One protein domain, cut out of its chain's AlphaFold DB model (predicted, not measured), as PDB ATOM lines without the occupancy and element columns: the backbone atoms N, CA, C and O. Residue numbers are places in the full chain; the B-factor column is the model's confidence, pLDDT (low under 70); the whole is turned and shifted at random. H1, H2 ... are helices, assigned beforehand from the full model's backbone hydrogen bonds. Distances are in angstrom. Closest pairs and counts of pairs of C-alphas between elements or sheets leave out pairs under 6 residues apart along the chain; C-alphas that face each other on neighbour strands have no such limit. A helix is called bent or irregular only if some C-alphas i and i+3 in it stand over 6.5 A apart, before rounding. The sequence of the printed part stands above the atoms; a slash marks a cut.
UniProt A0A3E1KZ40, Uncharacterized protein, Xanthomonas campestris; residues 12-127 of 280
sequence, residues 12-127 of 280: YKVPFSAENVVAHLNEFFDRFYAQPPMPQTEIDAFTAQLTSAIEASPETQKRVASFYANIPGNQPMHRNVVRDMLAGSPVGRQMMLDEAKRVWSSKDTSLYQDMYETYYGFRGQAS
ATOM      1  N   TYR A  12     137.171 133.817 199.188       65.56
ATOM      2  CA  TYR A  12     136.629 132.884 198.187       65.56
ATOM      3  C   TYR A  12     137.573 131.696 197.925       65.56
ATOM      4  O   TYR A  12     138.166 131.580 196.855       65.56
ATOM      5  N   LYS A  13     137.761 130.809 198.917       66.25
ATOM      6  CA  LYS A  13     138.621 129.606 198.779       66.25
ATOM      7  C   LYS A  13     138.062 128.556 197.807       66.25
ATOM      8  O   LYS A  13     138.825 127.737 197.299       66.25
ATOM      9  N   VAL A  14     136.750 128.558 197.569       74.38
ATOM     10  CA  VAL A  14     136.091 127.670 196.602       74.38
ATOM     11  C   VAL A  14     135.976 128.413 195.268       74.38
ATOM     12  O   VAL A  14     135.359 129.478 195.242       74.38
ATOM     13  N   PRO A  15     136.544 127.887 194.166       85.62
ATOM     14  CA  PRO A  15     136.367 128.481 192.846       85.62
ATOM     15  C   PRO A  15     134.892 128.519 192.442       85.62
ATOM     16  O   PRO A  15     134.136 127.576 192.707       85.62
ATOM     17  N   PHE A  16     134.483 129.592 191.770       93.88
ATOM     18  CA  PHE A  16     133.111 129.704 191.284       93.88
ATOM     19  C   PHE A  16     132.884 128.740 190.114       93.88
ATOM     20  O   PHE A  16     133.718 128.585 189.221       93.88
ATOM     21  N   SER A  17     131.731 128.086 190.120       94.25
ATOM     22  CA  SER A  17     131.287 127.112 189.134       94.25
ATOM     23  C   SER A  17     129.797 127.299 188.853       94.25
ATOM     24  O   SER A  17     129.088 128.014 189.561       94.25
ATOM     25  N   ALA A  18     129.288 126.613 187.833       94.62
ATOM     26  CA  ALA A  18     127.867 126.636 187.499       94.62
ATOM     27  C   ALA A  18     126.943 126.255 188.674       94.62
ATOM     28  O   ALA A  18     125.812 126.734 188.743       94.62
ATOM     29  N   GLU A  19     127.414 125.399 189.584       94.75
ATOM     30  CA  GLU A  19     126.620 124.865 190.694       94.75
ATOM     31  C   GLU A  19     126.503 125.849 191.864       94.75
ATOM     32  O   GLU A  19     125.487 125.850 192.557       94.75
ATOM     33  N   ASN A  20     127.513 126.701 192.077       94.50
ATOM     34  CA  ASN A  20     127.605 127.565 193.258       94.50
ATOM     35  C   ASN A  20     127.581 129.073 192.947       94.50
ATOM     36  O   ASN A  20     127.348 129.864 193.858       94.50
ATOM     37  N   VAL A  21     127.754 129.499 191.687       96.25
ATOM     38  CA  VAL A  21     127.918 130.926 191.341       96.25
ATOM     39  C   VAL A  21     126.725 131.788 191.764       96.25
ATOM     40  O   VAL A  21     126.905 132.910 192.219       96.25
ATOM     41  N   VAL A  22     125.501 131.258 191.672       96.88
ATOM     42  CA  VAL A  22     124.293 131.984 192.097       96.88
ATOM     43  C   VAL A  22     124.242 132.127 193.618       96.88
ATOM     44  O   VAL A  22     123.849 133.179 194.113       96.88
ATOM     45  N   ALA A  23     124.662 131.100 194.363       95.12
ATOM     46  CA  ALA A  23     124.745 131.181 195.818       95.12
ATOM     47  C   ALA A  23     125.774 132.239 196.240       95.12
ATOM     48  O   ALA A  23     125.446 133.109 197.037       95.12
ATOM     49  N   HIS A  24     126.950 132.247 195.610       95.75
ATOM     50  CA  HIS A  24     127.976 133.259 195.860       95.75
ATOM     51  C   HIS A  24     127.529 134.679 195.491       95.75
ATOM     52  O   HIS A  24     127.846 135.616 196.214       95.75
ATOM     53  N   LEU A  25     126.765 134.859 194.408       96.12
ATOM     54  CA  LEU A  25     126.176 136.159 194.062       96.12
ATOM     55  C   LEU A  25     125.179 136.639 195.124       96.12
ATOM     56  O   LEU A  25     125.217 137.807 195.505       96.12
ATOM     57  N   ASN A  26     124.321 135.754 195.633       95.06
ATOM     58  CA  ASN A  26     123.401 136.100 196.719       95.06
ATOM     59  C   ASN A  26     124.161 136.465 198.005       95.06
ATOM     60  O   ASN A  26     123.912 137.522 198.577       95.06
ATOM     61  N   GLU A  27     125.139 135.647 198.408       93.69
ATOM     62  CA  GLU A  27     126.000 135.906 199.574       93.69
ATOM     63  C   GLU A  27     126.758 137.234 199.442       93.69
ATOM     64  O   GLU A  27     126.860 137.998 200.405       93.69
ATOM     65  N   PHE A  28     127.260 137.531 198.239       95.00
ATOM     66  CA  PHE A  28     127.908 138.801 197.942       95.00
ATOM     67  C   PHE A  28     126.963 139.969 198.213       95.00
ATOM     68  O   PHE A  28     127.351 140.902 198.915       95.00
ATOM     69  N   PHE A  29     125.731 139.931 197.697       94.50
ATOM     70  CA  PHE A  29     124.784 141.028 197.894       94.50
ATOM     71  C   PHE A  29     124.335 141.152 199.353       94.50
ATOM     72  O   PHE A  29     124.304 142.270 199.873       94.50
ATOM     73  N   ASP A  30     124.108 140.038 200.053       92.81
ATOM     74  CA  ASP A  30     123.823 140.044 201.493       92.81
ATOM     75  C   ASP A  30     124.941 140.749 202.279       92.81
ATOM     76  O   ASP A  30     124.684 141.584 203.152       92.81
ATOM     77  N   ARG A  31     126.207 140.475 201.935       92.88
ATOM     78  CA  ARG A  31     127.373 141.113 202.559       92.88
ATOM     79  C   ARG A  31     127.577 142.561 202.105       92.88
ATOM     80  O   ARG A  31     128.010 143.378 202.925       92.88
ATOM     81  N   PHE A  32     127.279 142.885 200.848       91.94
ATOM     82  CA  PHE A  32     127.439 144.215 200.253       91.94
ATOM     83  C   PHE A  32     126.541 145.249 200.941       91.94
ATOM     84  O   PHE A  32     126.982 146.366 201.209       91.94
ATOM     85  N   TYR A  33     125.312 144.864 201.301       90.25
ATOM     86  CA  TYR A  33     124.383 145.727 202.040       90.25
ATOM     87  C   TYR A  33     124.568 145.696 203.566       90.25
ATOM     88  O   TYR A  33     123.938 146.487 204.274       90.25
ATOM     89  N   ALA A  34     125.427 144.819 204.093       91.62
ATOM     90  CA  ALA A  34     125.676 144.708 205.527       91.62
ATOM     91  C   ALA A  34     126.550 145.852 206.082       91.62
ATOM     92  O   ALA A  34     127.290 146.525 205.365       91.62
ATOM     93  N   GLN A  35     126.486 146.043 207.404       89.69
ATOM     94  CA  GLN A  35     127.352 146.959 208.152       89.69
ATOM     95  C   GLN A  35     128.376 146.164 208.984       89.69
ATOM     96  O   GLN A  35     127.976 145.218 209.667       89.69
ATOM     97  N   PRO A  36     129.671 146.542 208.985       88.88
ATOM     98  CA  PRO A  36     130.275 147.662 208.250       88.88
ATOM     99  C   PRO A  36     130.322 147.421 206.728       88.88
ATOM    100  O   PRO A  36     130.290 146.257 206.310       88.88
ATOM    101  N   PRO A  37     130.432 148.487 205.904       90.62
ATOM    102  CA  PRO A  37     130.463 148.360 204.449       90.62
ATOM    103  C   PRO A  37     131.538 147.378 203.984       90.62
ATOM    104  O   PRO A  37     132.601 147.264 204.605       90.62
ATOM    105  N   MET A  38     131.256 146.654 202.902       91.88
ATOM    106  CA  MET A  38     132.223 145.738 202.305       91.88
ATOM    107  C   MET A  38     133.459 146.524 201.811       91.88
ATOM    108  O   MET A  38     133.296 147.521 201.104       91.88
ATOM    109  N   PRO A  39     134.693 146.124 202.173       92.50
ATOM    110  CA  PRO A  39     135.906 146.750 201.653       92.50
ATOM    111  C   PRO A  39     136.040 146.568 200.138       92.50
ATOM    112  O   PRO A  39     135.744 145.494 199.615       92.50
ATOM    113  N   GLN A  40     136.594 147.566 199.439       92.06
ATOM    114  CA  GLN A  40     136.806 147.489 197.987       92.06
ATOM    115  C   GLN A  40     137.631 146.260 197.575       92.06
ATOM    116  O   GLN A  40     137.307 145.594 196.602       92.06
ATOM    117  N   THR A  41     138.633 145.885 198.372       92.19
ATOM    118  CA  THR A  41     139.464 144.699 198.116       92.19
ATOM    119  C   THR A  41     138.671 143.389 198.100       92.19
ATOM    120  O   THR A  41     139.061 142.444 197.420       92.19
ATOM    121  N   GLU A  42     137.577 143.307 198.860       92.38
ATOM    122  CA  GLU A  42     136.693 142.136 198.885       92.38
ATOM    123  C   GLU A  42     135.798 142.097 197.635       92.38
ATOM    124  O   GLU A  42     135.621 141.030 197.045       92.38
ATOM    125  N   ILE A  43     135.323 143.265 197.182       92.75
ATOM    126  CA  ILE A  43     134.577 143.428 195.925       92.75
ATOM    127  C   ILE A  43     135.453 143.038 194.728       92.75
ATOM    128  O   ILE A  43     135.024 142.269 193.865       92.75
ATOM    129  N   ASP A  44     136.698 143.513 194.696       92.44
ATOM    130  CA  ASP A  44     137.642 143.227 193.614       92.44
ATOM    131  C   ASP A  44     137.977 141.727 193.554       92.44
ATOM    132  O   ASP A  44     137.989 141.127 192.477       92.44
ATOM    133  N   ALA A  45     138.181 141.089 194.714       92.56
ATOM    134  CA  ALA A  45     138.439 139.653 194.803       92.56
ATOM    135  C   ALA A  45     137.248 138.812 194.312       92.56
ATOM    136  O   ALA A  45     137.448 137.838 193.582       92.56
ATOM    137  N   PHE A  46     136.017 139.196 194.672       95.06
ATOM    138  CA  PHE A  46     134.805 138.547 194.162       95.06
ATOM    139  C   PHE A  46     134.702 138.693 192.642       95.06
ATOM    140  O   PHE A  46     134.482 137.718 191.925       95.06
ATOM    141  N   THR A  47     134.913 139.912 192.145       94.94
ATOM    142  CA  THR A  47     134.817 140.241 190.719       94.94
ATOM    143  C   THR A  47     135.822 139.438 189.889       94.94
ATOM    144  O   THR A  47     135.478 138.935 188.818       94.94
ATOM    145  N   ALA A  48     137.043 139.246 190.397       93.44
ATOM    146  CA  ALA A  48     138.065 138.430 189.744       93.44
ATOM    147  C   ALA A  48     137.678 136.939 189.662       93.44
ATOM    148  O   ALA A  48     137.870 136.304 188.620       93.44
ATOM    149  N   GLN A  49     137.096 136.384 190.732       94.81
ATOM    150  CA  GLN A  49     136.591 135.003 190.761       94.81
ATOM    151  C   GLN A  49     135.409 134.815 189.804       94.81
ATOM    152  O   GLN A  49     135.404 133.878 189.003       94.81
ATOM    153  N   LEU A  50     134.441 135.738 189.830       96.38
ATOM    154  CA  LEU A  50     133.298 135.733 188.919       96.38
ATOM    155  C   LEU A  50     133.755 135.785 187.461       96.38
ATOM    156  O   LEU A  50     133.307 134.969 186.659       96.38
ATOM    157  N   THR A  51     134.683 136.691 187.146       95.75
ATOM    158  CA  THR A  51     135.262 136.837 185.806       95.75
ATOM    159  C   THR A  51     135.914 135.539 185.337       95.75
ATOM    160  O   THR A  51     135.572 135.025 184.272       95.75
ATOM    161  N   SER A  52     136.786 134.958 186.162       94.62
ATOM    162  CA  SER A  52     137.471 133.704 185.827       94.62
ATOM    163  C   SER A  52     136.476 132.568 185.554       94.62
ATOM    164  O   SER A  52     136.658 131.771 184.635       94.62
ATOM    165  N   ALA A  53     135.387 132.504 186.323       95.62
ATOM    166  CA  ALA A  53     134.388 131.449 186.192       95.62
ATOM    167  C   ALA A  53     133.479 131.607 184.966       95.62
ATOM    168  O   ALA A  53     133.149 130.600 184.329       95.62
ATOM    169  N   ILE A  54     133.078 132.834 184.611       96.75
ATOM    170  CA  ILE A  54     132.303 133.070 183.381       96.75
ATOM    171  C   ILE A  54     133.165 132.858 182.131       96.75
ATOM    172  O   ILE A  54     132.654 132.378 181.125       96.75
ATOM    173  N   GLU A  55     134.468 133.135 182.183       94.81
ATOM    174  CA  GLU A  55     135.381 132.863 181.064       94.81
ATOM    175  C   GLU A  55     135.635 131.362 180.869       94.81
ATOM    176  O   GLU A  55     135.765 130.899 179.736       94.81
ATOM    177  N   ALA A  56     135.647 130.584 181.953       94.38
ATOM    178  CA  ALA A  56     135.931 129.153 181.905       94.38
ATOM    179  C   ALA A  56     134.734 128.273 181.497       94.38
ATOM    180  O   ALA A  56     134.943 127.145 181.047       94.38
ATOM    181  N   SER A  57     133.485 128.723 181.685       96.50
ATOM    182  CA  SER A  57     132.311 127.842 181.573       96.50
ATOM    183  C   SER A  57     131.061 128.526 180.999       96.50
ATOM    184  O   SER A  57     130.487 129.409 181.646       96.50
ATOM    185  N   PRO A  58     130.540 128.052 179.847       96.62
ATOM    186  CA  PRO A  58     129.264 128.513 179.295       96.62
ATOM    187  C   PRO A  58     128.059 128.271 180.216       96.62
ATOM    188  O   PRO A  58     127.120 129.065 180.234       96.62
ATOM    189  N   GLU A  59     128.068 127.199 181.015       97.69
ATOM    190  CA  GLU A  59     126.980 126.956 181.970       97.69
ATOM    191  C   GLU A  59     127.028 127.981 183.116       97.69
ATOM    192  O   GLU A  59     125.984 128.479 183.531       97.69
ATOM    193  N   THR A  60     128.223 128.387 183.570       97.50
ATOM    194  CA  THR A  60     128.359 129.497 184.528       97.50
ATOM    195  C   THR A  60     127.825 130.797 183.922       97.50
ATOM    196  O   THR A  60     127.038 131.483 184.573       97.50
ATOM    197  N   GLN A  61     128.165 131.108 182.662       97.50
ATOM    198  CA  GLN A  61     127.626 132.282 181.956       97.50
ATOM    199  C   GLN A  61     126.096 132.275 181.954       97.50
ATOM    200  O   GLN A  61     125.474 133.268 182.319       97.50
ATOM    201  N   LYS A  62     125.472 131.140 181.616       97.75
ATOM    202  CA  LYS A  62     124.011 130.994 181.600       97.75
ATOM    203  C   LYS A  62     123.383 131.252 182.971       97.75
ATOM    204  O   LYS A  62     122.340 131.904 183.056       97.75
ATOM    205  N   ARG A  63     124.006 130.760 184.046       98.12
ATOM    206  CA  ARG A  63     123.537 130.961 185.428       98.12
ATOM    207  C   ARG A  63     123.629 132.425 185.842       98.12
ATOM    208  O   ARG A  63     122.657 132.958 186.369       98.12
ATOM    209  N   VAL A  64     124.748 133.081 185.543       97.81
ATOM    210  CA  VAL A  64     124.960 134.506 185.839       97.81
ATOM    211  C   VAL A  64     124.042 135.392 184.991       97.81
ATOM    212  O   VAL A  64     123.444 136.323 185.520       97.81
ATOM    213  N   ALA A  65     123.841 135.075 183.708       97.31
ATOM    214  CA  ALA A  65     122.890 135.781 182.848       97.31
ATOM    215  C   ALA A  65     121.450 135.648 183.367       97.31
ATOM    216  O   ALA A  65     120.721 136.631 183.432       97.31
ATOM    217  N   SER A  66     121.057 134.445 183.802       97.56
ATOM    218  CA  SER A  66     119.738 134.215 184.408       97.56
ATOM    219  C   SER A  66     119.577 134.990 185.717       97.56
ATOM    220  O   SER A  66     118.518 135.557 185.968       97.56
ATOM    221  N   PHE A  67     120.627 135.039 186.544       97.56
ATOM    222  CA  PHE A  67     120.642 135.855 187.754       97.56
ATOM    223  C   PHE A  67     120.443 137.339 187.421       97.56
ATOM    224  O   PHE A  67     119.535 137.958 187.968       97.56
ATOM    225  N   TYR A  68     121.219 137.884 186.478       97.00
ATOM    226  CA  TYR A  68     121.130 139.289 186.073       97.00
ATOM    227  C   TYR A  68     119.750 139.647 185.496       97.00
ATOM    228  O   TYR A  68     119.156 140.652 185.891       97.00
ATOM    229  N   ALA A  69     119.189 138.792 184.638       96.06
ATOM    230  CA  ALA A  69     117.863 138.991 184.055       96.06
ATOM    231  C   ALA A  69     116.730 139.012 185.098       96.06
ATOM    232  O   ALA A  69     115.707 139.657 184.877       96.06
ATOM    233  N   ASN A  70     116.913 138.338 186.239       95.62
ATOM    234  CA  ASN A  70     115.921 138.273 187.314       95.62
ATOM    235  C   ASN A  70     115.975 139.465 188.284       95.62
ATOM    236  O   ASN A  70     115.095 139.581 189.138       95.62
ATOM    237  N   ILE A  71     116.972 140.354 188.181       95.00
ATOM    238  CA  ILE A  71     117.039 141.552 189.027       95.00
ATOM    239  C   ILE A  71     115.991 142.564 188.537       95.00
ATOM    240  O   ILE A  71     116.096 143.036 187.400       95.00
ATOM    241  N   PRO A  72     115.002 142.947 189.362       90.88
ATOM    242  CA  PRO A  72     113.927 143.833 188.929       90.88
ATOM    243  C   PRO A  72     114.426 145.263 188.670       90.88
ATOM    244  O   PRO A  72     115.363 145.744 189.311       90.88
ATOM    245  N   GLY A  73     113.755 145.989 187.769       86.31
ATOM    246  CA  GLY A  73     114.129 147.367 187.412       86.31
ATOM    247  C   GLY A  73     114.031 148.377 188.560       86.31
ATOM    248  O   GLY A  73     114.745 149.373 188.576       86.31
ATOM    249  N   ASN A  74     113.225 148.087 189.586       87.19
ATOM    250  CA  ASN A  74     113.150 148.900 190.804       87.19
ATOM    251  C   ASN A  74     114.340 148.693 191.767       87.19
ATOM    252  O   ASN A  74     114.364 149.297 192.839       87.19
ATOM    253  N   GLN A  75     115.335 147.878 191.395       88.75
ATOM    254  CA  GLN A  75     116.594 147.690 192.118       88.75
ATOM    255  C   GLN A  75     117.806 148.168 191.290       88.75
ATOM    256  O   GLN A  75     118.718 147.385 191.007       88.75
ATOM    257  N   PRO A  76     117.880 149.466 190.930       85.81
ATOM    258  CA  PRO A  76     118.927 149.982 190.044       85.81
ATOM    259  C   PRO A  76     120.340 149.813 190.621       85.81
ATOM    260  O   PRO A  76     121.278 149.551 189.878       85.81
ATOM    261  N   MET A  77     120.503 149.885 191.949       89.06
ATOM    262  CA  MET A  77     121.801 149.665 192.601       89.06
ATOM    263  C   MET A  77     122.323 148.236 192.384       89.06
ATOM    264  O   MET A  77     123.488 148.063 192.051       89.06
ATOM    265  N   HIS A  78     121.466 147.220 192.536       92.88
ATOM    266  CA  HIS A  78     121.858 145.822 192.324       92.88
ATOM    267  C   HIS A  78     122.298 145.596 190.876       92.88
ATOM    268  O   HIS A  78     123.348 145.004 190.634       92.88
ATOM    269  N   ARG A  79     121.521 146.117 189.914       93.44
ATOM    270  CA  ARG A  79     121.856 146.014 188.487       93.44
ATOM    271  C   ARG A  79     123.177 146.708 188.165       93.44
ATOM    272  O   ARG A  79     124.009 146.104 187.496       93.44
ATOM    273  N   ASN A  80     123.401 147.910 188.697       92.12
ATOM    274  CA  ASN A  80     124.655 148.642 188.508       92.12
ATOM    275  C   ASN A  80     125.862 147.859 189.033       92.12
ATOM    276  O   ASN A  80     126.850 147.737 188.321       92.12
ATOM    277  N   VAL A  81     125.762 147.260 190.222       94.12
ATOM    278  CA  VAL A  81     126.857 146.460 190.789       94.12
ATOM    279  C   VAL A  81     127.172 145.240 189.921       94.12
ATOM    280  O   VAL A  81     128.336 145.003 189.612       94.12
ATOM    281  N   VAL A  82     126.159 144.490 189.463       95.44
ATOM    282  CA  VAL A  82     126.390 143.365 188.533       95.44
ATOM    283  C   VAL A  82     127.028 143.853 187.235       95.44
ATOM    284  O   VAL A  82     127.975 143.245 186.741       95.44
ATOM    285  N   ARG A  83     126.541 144.966 186.685       93.69
ATOM    286  CA  ARG A  83     127.074 145.558 185.459       93.69
ATOM    287  C   ARG A  83     128.547 145.945 185.605       93.69
ATOM    288  O   ARG A  83     129.340 145.627 184.723       93.69
ATOM    289  N   ASP A  84     128.916 146.562 186.723       93.62
ATOM    290  CA  ASP A  84     130.295 146.955 187.019       93.62
ATOM    291  C   ASP A  84     131.214 145.731 187.145       93.62
ATOM    292  O   ASP A  84     132.318 145.729 186.597       93.62
ATOM    293  N   MET A  85     130.736 144.647 187.769       94.94
ATOM    294  CA  MET A  85     131.473 143.378 187.828       94.94
ATOM    295  C   MET A  85     131.692 142.758 186.443       94.94
ATOM    296  O   MET A  85     132.764 142.228 186.156       94.94
ATOM    297  N   LEU A  86     130.680 142.809 185.571       96.19
ATOM    298  CA  LEU A  86     130.740 142.222 184.229       96.19
ATOM    299  C   LEU A  86     131.578 143.056 183.248       96.19
ATOM    300  O   LEU A  86     132.185 142.497 182.331       96.19
ATOM    301  N   ALA A  87     131.657 144.375 183.433       93.44
ATOM    302  CA  ALA A  87     132.341 145.285 182.513       93.44
ATOM    303  C   ALA A  87     133.840 144.962 182.322       93.44
ATOM    304  O   ALA A  87     134.416 145.246 181.261       93.44
ATOM    305  N   GLY A  88     134.462 144.328 183.323       87.75
ATOM    306  CA  GLY A  88     135.887 143.996 183.347       87.75
ATOM    307  C   GLY A  88     136.345 142.984 182.288       87.75
ATOM    308  O   GLY A  88     137.508 143.025 181.888       87.75
ATOM    309  N   SER A  89     135.460 142.130 181.760       93.38
ATOM    310  CA  SER A  89     135.838 141.050 180.829       93.38
ATOM    311  C   SER A  89     135.103 141.109 179.485       93.38
ATOM    312  O   SER A  89     133.975 141.600 179.416       93.38
ATOM    313  N   PRO A  90     135.696 140.605 178.382       94.88
ATOM    314  CA  PRO A  90     134.996 140.499 177.100       94.88
ATOM    315  C   PRO A  90     133.702 139.681 177.189       94.88
ATOM    316  O   PRO A  90     132.692 140.079 176.615       94.88
ATOM    317  N   VAL A  91     133.724 138.576 177.943       96.75
ATOM    318  CA  VAL A  91     132.552 137.714 178.156       96.75
ATOM    319  C   VAL A  91     131.473 138.456 178.942       96.75
ATOM    320  O   VAL A  91     130.324 138.486 178.509       96.75
ATOM    321  N   GLY A  92     131.830 139.125 180.041       96.81
ATOM    322  CA  GLY A  92     130.870 139.898 180.830       96.81
ATOM    323  C   GLY A  92     130.259 141.063 180.046       96.81
ATOM    324  O   GLY A  92     129.044 141.258 180.077       96.81
ATOM    325  N   ARG A  93     131.057 141.767 179.235       96.38
ATOM    326  CA  ARG A  93     130.558 142.807 178.319       96.38
ATOM    327  C   ARG A  93     129.570 142.262 177.285       96.38
ATOM    328  O   ARG A  93     128.565 142.913 177.007       96.38
ATOM    329  N   GLN A  94     129.813 141.064 176.747       96.88
ATOM    330  CA  GLN A  94     128.858 140.406 175.852       96.88
ATOM    331  C   GLN A  94     127.550 140.062 176.580       96.88
ATOM    332  O   GLN A  94     126.473 140.310 176.043       96.88
ATOM    333  N   MET A  95     127.630 139.579 177.822       97.62
ATOM    334  CA  MET A  95     126.448 139.287 178.642       97.62
ATOM    335  C   MET A  95     125.612 140.542 178.936       97.62
ATOM    336  O   MET A  95     124.385 140.472 178.894       97.62
ATOM    337  N   MET A  96     126.249 141.696 179.174       97.56
ATOM    338  CA  MET A  96     125.548 142.984 179.310       97.56
ATOM    339  C   MET A  96     124.771 143.338 178.034       97.56
ATOM    340  O   MET A  96     123.601 143.712 178.097       97.56
ATOM    341  N   LEU A  97     125.397 143.181 176.861       97.56
ATOM    342  CA  LEU A  97     124.742 143.426 175.573       97.56
ATOM    343  C   LEU A  97     123.584 142.460 175.313       97.56
ATOM    344  O   LEU A  97     122.551 142.870 174.787       97.56
ATOM    345  N   ASP A  98     123.733 141.189 175.671       97.62
ATOM    346  CA  ASP A  98     122.681 140.194 175.471       97.62
ATOM    347  C   ASP A  98     121.479 140.441 176.389       97.62
ATOM    348  O   ASP A  98     120.336 140.299 175.948       97.62
ATOM    349  N   GLU A  99     121.705 140.926 177.613       97.75
ATOM    350  CA  GLU A  99     120.631 141.401 178.487       97.75
ATOM    351  C   GLU A  99     119.919 142.628 177.899       97.75
ATOM    352  O   GLU A  99     118.690 142.654 177.828       97.75
ATOM    353  N   ALA A 100     120.657 143.620 177.389       97.62
ATOM    354  CA  ALA A 100     120.053 144.784 176.737       97.62
ATOM    355  C   ALA A 100     119.207 144.393 175.506       97.62
ATOM    356  O   ALA A 100     118.111 144.922 175.300       97.62
ATOM    357  N   LYS A 101     119.662 143.419 174.704       97.62
ATOM    358  CA  LYS A 101     118.879 142.853 173.589       97.62
ATOM    359  C   LYS A 101     117.633 142.122 174.078       97.62
ATOM    360  O   LYS A 101     116.578 142.243 173.450       97.62
ATOM    361  N   ARG A 102     117.729 141.368 175.180       97.38
ATOM    362  CA  ARG A 102     116.581 140.689 175.794       97.38
ATOM    363  C   ARG A 102     115.526 141.705 176.223       97.38
ATOM    364  O   ARG A 102     114.374 141.542 175.834       97.38
ATOM    365  N   VAL A 103     115.924 142.757 176.946       97.62
ATOM    366  CA  VAL A 103     115.033 143.845 177.391       97.62
ATOM    367  C   VAL A 103     114.320 144.494 176.204       97.62
ATOM    368  O   VAL A 103     113.098 144.661 176.232       97.62
ATOM    369  N   TRP A 104     115.056 144.795 175.128       97.44
ATOM    370  CA  TRP A 104     114.472 145.343 173.901       97.44
ATOM    371  C   TRP A 104     113.469 144.390 173.243       97.44
ATOM    372  O   TRP A 104     112.404 144.820 172.792       97.44
ATOM    373  N   SER A 105     113.799 143.098 173.193       96.88
ATOM    374  CA  SER A 105     112.971 142.069 172.557       96.88
ATOM    375  C   SER A 105     111.686 141.804 173.343       96.88
ATOM    376  O   SER A 105     110.629 141.627 172.744       96.88
ATOM    377  N   SER A 106     111.755 141.810 174.678       96.00
ATOM    378  CA  SER A 106     110.592 141.617 175.551       96.00
ATOM    379  C   SER A 106     109.780 142.890 175.784       96.00
ATOM    380  O   SER A 106     108.712 142.808 176.383       96.00
ATOM    381  N   LYS A 107     110.279 144.055 175.341       95.00
ATOM    382  CA  LYS A 107     109.684 145.379 175.594       95.00
ATOM    383  C   LYS A 107     109.449 145.644 177.083       95.00
ATOM    384  O   LYS A 107     108.446 146.243 177.467       95.00
ATOM    385  N   ASP A 108     110.383 145.204 177.925       94.19
ATOM    386  CA  ASP A 108     110.303 145.432 179.369       94.19
ATOM    387  C   ASP A 108     110.721 146.868 179.698       94.19
ATOM    388  O   ASP A 108     111.885 147.162 179.973       94.19
ATOM    389  N   THR A 109     109.753 147.783 179.647       92.31
ATOM    390  CA  THR A 109     109.988 149.216 179.856       92.31
ATOM    391  C   THR A 109     110.531 149.542 181.241       92.31
ATOM    392  O   THR A 109     111.142 150.593 181.408       92.31
ATOM    393  N   SER A 110     110.357 148.653 182.227       92.62
ATOM    394  CA  SER A 110     110.906 148.846 183.575       92.62
ATOM    395  C   SER A 110     112.438 148.779 183.613       92.62
ATOM    396  O   SER A 110     113.051 149.262 184.561       92.62
ATOM    397  N   LEU A 111     113.058 148.218 182.569       94.88
ATOM    398  CA  LEU A 111     114.504 148.052 182.428       94.88
ATOM    399  C   LEU A 111     115.114 148.961 181.352       94.88
ATOM    400  O   LEU A 111     116.298 148.842 181.039       94.88
ATOM    401  N   TYR A 112     114.342 149.891 180.780       95.12
ATOM    402  CA  TYR A 112     114.826 150.731 179.681       95.12
ATOM    403  C   TYR A 112     115.958 151.669 180.096       95.12
ATOM    404  O   TYR A 112     116.856 151.900 179.291       95.12
ATOM    405  N   GLN A 113     115.977 152.153 181.343       94.12
ATOM    406  CA  GLN A 113     117.128 152.898 181.853       94.12
ATOM    407  C   GLN A 113     118.422 152.075 181.728       94.12
ATOM    408  O   GLN A 113     119.380 152.533 181.109       94.12
ATOM    409  N   ASP A 114     118.437 150.849 182.265       94.38
ATOM    410  CA  ASP A 114     119.615 149.968 182.245       94.38
ATOM    411  C   ASP A 114     120.018 149.587 180.813       94.38
ATOM    412  O   ASP A 114     121.198 149.593 180.460       94.38
ATOM    413  N   MET A 115     119.030 149.333 179.951       96.62
ATOM    414  CA  MET A 115     119.248 149.067 178.529       96.62
ATOM    415  C   MET A 115     119.919 150.256 177.822       96.62
ATOM    416  O   MET A 115     120.911 150.073 177.115       96.62
ATOM    417  N   TYR A 116     119.410 151.477 178.009       96.31
ATOM    418  CA  TYR A 116     119.977 152.681 177.395       96.31
ATOM    419  C   TYR A 116     121.370 153.006 177.924       96.31
ATOM    420  O   TYR A 116     122.254 153.340 177.136       96.31
ATOM    421  N   GLU A 117     121.596 152.865 179.230       94.75
ATOM    422  CA  GLU A 117     122.922 153.031 179.832       94.75
ATOM    423  C   GLU A 117     123.924 152.011 179.280       94.75
ATOM    424  O   GLU A 117     125.056 152.376 178.950       94.75
ATOM    425  N   THR A 118     123.492 150.760 179.096       95.31
ATOM    426  CA  THR A 118     124.306 149.711 178.475       95.31
ATOM    427  C   THR A 118     124.698 150.111 177.053       95.31
ATOM    428  O   THR A 118     125.886 150.197 176.743       95.31
ATOM    429  N   TYR A 119     123.740 150.453 176.191       96.00
ATOM    430  CA  TYR A 119     124.052 150.862 174.818       96.00
ATOM    431  C   TYR A 119     124.883 152.146 174.724       96.00
ATOM    432  O   TYR A 119     125.718 152.274 173.829       96.00
ATOM    433  N   TYR A 120     124.706 153.083 175.654       94.06
ATOM    434  CA  TYR A 120     125.554 154.269 175.737       94.06
ATOM    435  C   TYR A 120     127.017 153.911 176.056       94.06
ATOM    436  O   TYR A 120     127.937 154.483 175.461       94.06
ATOM    437  N   GLY A 121     127.238 152.942 176.953       91.81
ATOM    438  CA  GLY A 121     128.563 152.393 177.261       91.81
ATOM    439  C   GLY A 121     129.183 151.609 176.098       91.81
ATOM    440  O   GLY A 121     130.395 151.659 175.892       91.81
ATOM    441  N   PHE A 122     128.353 150.952 175.284       91.88
ATOM    442  CA  PHE A 122     128.758 150.174 174.110       91.88
ATOM    443  C   PHE A 122     128.394 150.874 172.796       91.88
ATOM    444  O   PHE A 122     127.535 150.421 172.035       91.88
ATOM    445  N   ARG A 123     129.068 151.993 172.515       86.19
ATOM    446  CA  ARG A 123     128.792 152.810 171.322       86.19
ATOM    447  C   ARG A 123     128.810 151.974 170.035       86.19
ATOM    448  O   ARG A 123     129.717 151.174 169.816       86.19
ATOM    449  N   GLY A 124     127.807 152.194 169.186       86.81
ATOM    450  CA  GLY A 124     127.626 151.481 167.918       86.81
ATOM    451  C   GLY A 124     126.924 150.121 168.025       86.81
ATOM    452  O   GLY A 124     126.722 149.483 167.000       86.81
ATOM    453  N   GLN A 125     126.547 149.668 169.228       93.06
ATOM    454  CA  GLN A 125     125.810 148.405 169.404       93.06
ATOM    455  C   GLN A 125     124.283 148.571 169.396       93.06
ATOM    456  O   GLN A 125     123.570 147.589 169.198       93.06
ATOM    457  N   ALA A 126     123.763 149.782 169.618       93.94
ATOM    458  CA  ALA A 126     122.333 150.054 169.473       93.94
ATOM    459  C   ALA A 126     121.949 150.132 167.993       93.94
ATOM    460  O   ALA A 126     122.618 150.810 167.217       93.94
ATOM    461  N   SER A 127     120.841 149.491 167.618       94.50
ATOM    462  CA  SER A 127     120.240 149.701 166.301       94.50
ATOM    463  C   SER A 127     119.569 151.074 166.216       94.50
ATOM    464  O   SER A 127     119.170 151.658 167.230       94.50
TER     465      SER A 127
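AT A GLANCE: This is residues 12 to 127 of the 280 residues of an uncharacterized protein of Xanthomonas campestris (UniProt A0A3E1KZ40). Six helices stack as three pairs, each pair running opposite ways: H1 and H2 side by side at one end, H3 and H4 in the middle, and the hairpin of H5 and H6 at the other end. H4, H5 and H6 together make a small up-and-down bundle, and H5 packs on H2 and H3 as well. The printed part has 116 residues with six named helices, H1 to H6 in chain order, and no named strand; the class is all helix. The whole is compact, with a radius of gyration of the C-alphas of 14.0 A and spans of 42 by 32 by 22 A.

IN THESE COORDINATES: H1, residues 21 to 32, begins at C-alpha 21 at (127.918, 130.926, 191.341) and is 16.0 A long. H2, residues 40 to 56, is 24.4 A long. H3 is residues 58 to 69 and H4 residues 76 to 87. H5, residues 90 to 106, begins at C-alpha 90 at (134.996, 140.499, 177.100) and is 24.5 A long. H6, residues 109 to 121, is 19.0 A long and ends at C-alpha 121 at (128.563, 152.393, 177.261); it is irregular, with C-alphas 110 and 113 7.6 A apart.

HOW THE PARTS SIT: H5 is the hub, touching four helices. H5 and H6 form a helical hairpin, closest at the C-alphas of Ala 100 and Met 115, 4.7 A, with a tilt of 37 degrees, only just steep. H4 and H5 form another, with residues 83 to 87 and 92 to 96 alone, closest at the C-alphas of Leu 86 and Gly 92, 4.1 A. H3 touches H5 at a steep tilt of 48 degrees, with the C-alphas of Ala 65 and Met 95 6.5 A apart. H2 is about perpendicular to H5, at 81 degrees, and touches it with residues 51 to 55 alone; the closest C-alphas are those of Glu 55 and Val 91, 6.3 A. H2 touches H4, closest at the C-alphas of Thr 47 and Met 85, 5.4 A. H2 and H3 touch only at the corner, closest at the C-alphas of Ile 54 and Gln 61, 5.0 A. H1 touches H3 with residues 21 to 22 alone, closest at the C-alphas of Val 22 and Val 64, 6.8 A. H1 and H2 are close but not clearly touching, at a shallow tilt of 13 degrees, opposite ways. H6 is apart from H1, H2 and H3. Every O i to N i+4 pair is within hydrogen-bond range in H1 to H5; in H6, 7 of 9 are.

THE WHOLE: The C-alphas of Pro 36 and Ser 127, the two farthest apart, are 43.2 A apart. The printed part has no cut. The links H2 to H3, H4 to H5 and H5 to H6 are tight, H1 to H2 and H3 to H4 are short, and no link is long. The mean pLDDT of the printed part is 93.6; residues 12 to 13 are under 70.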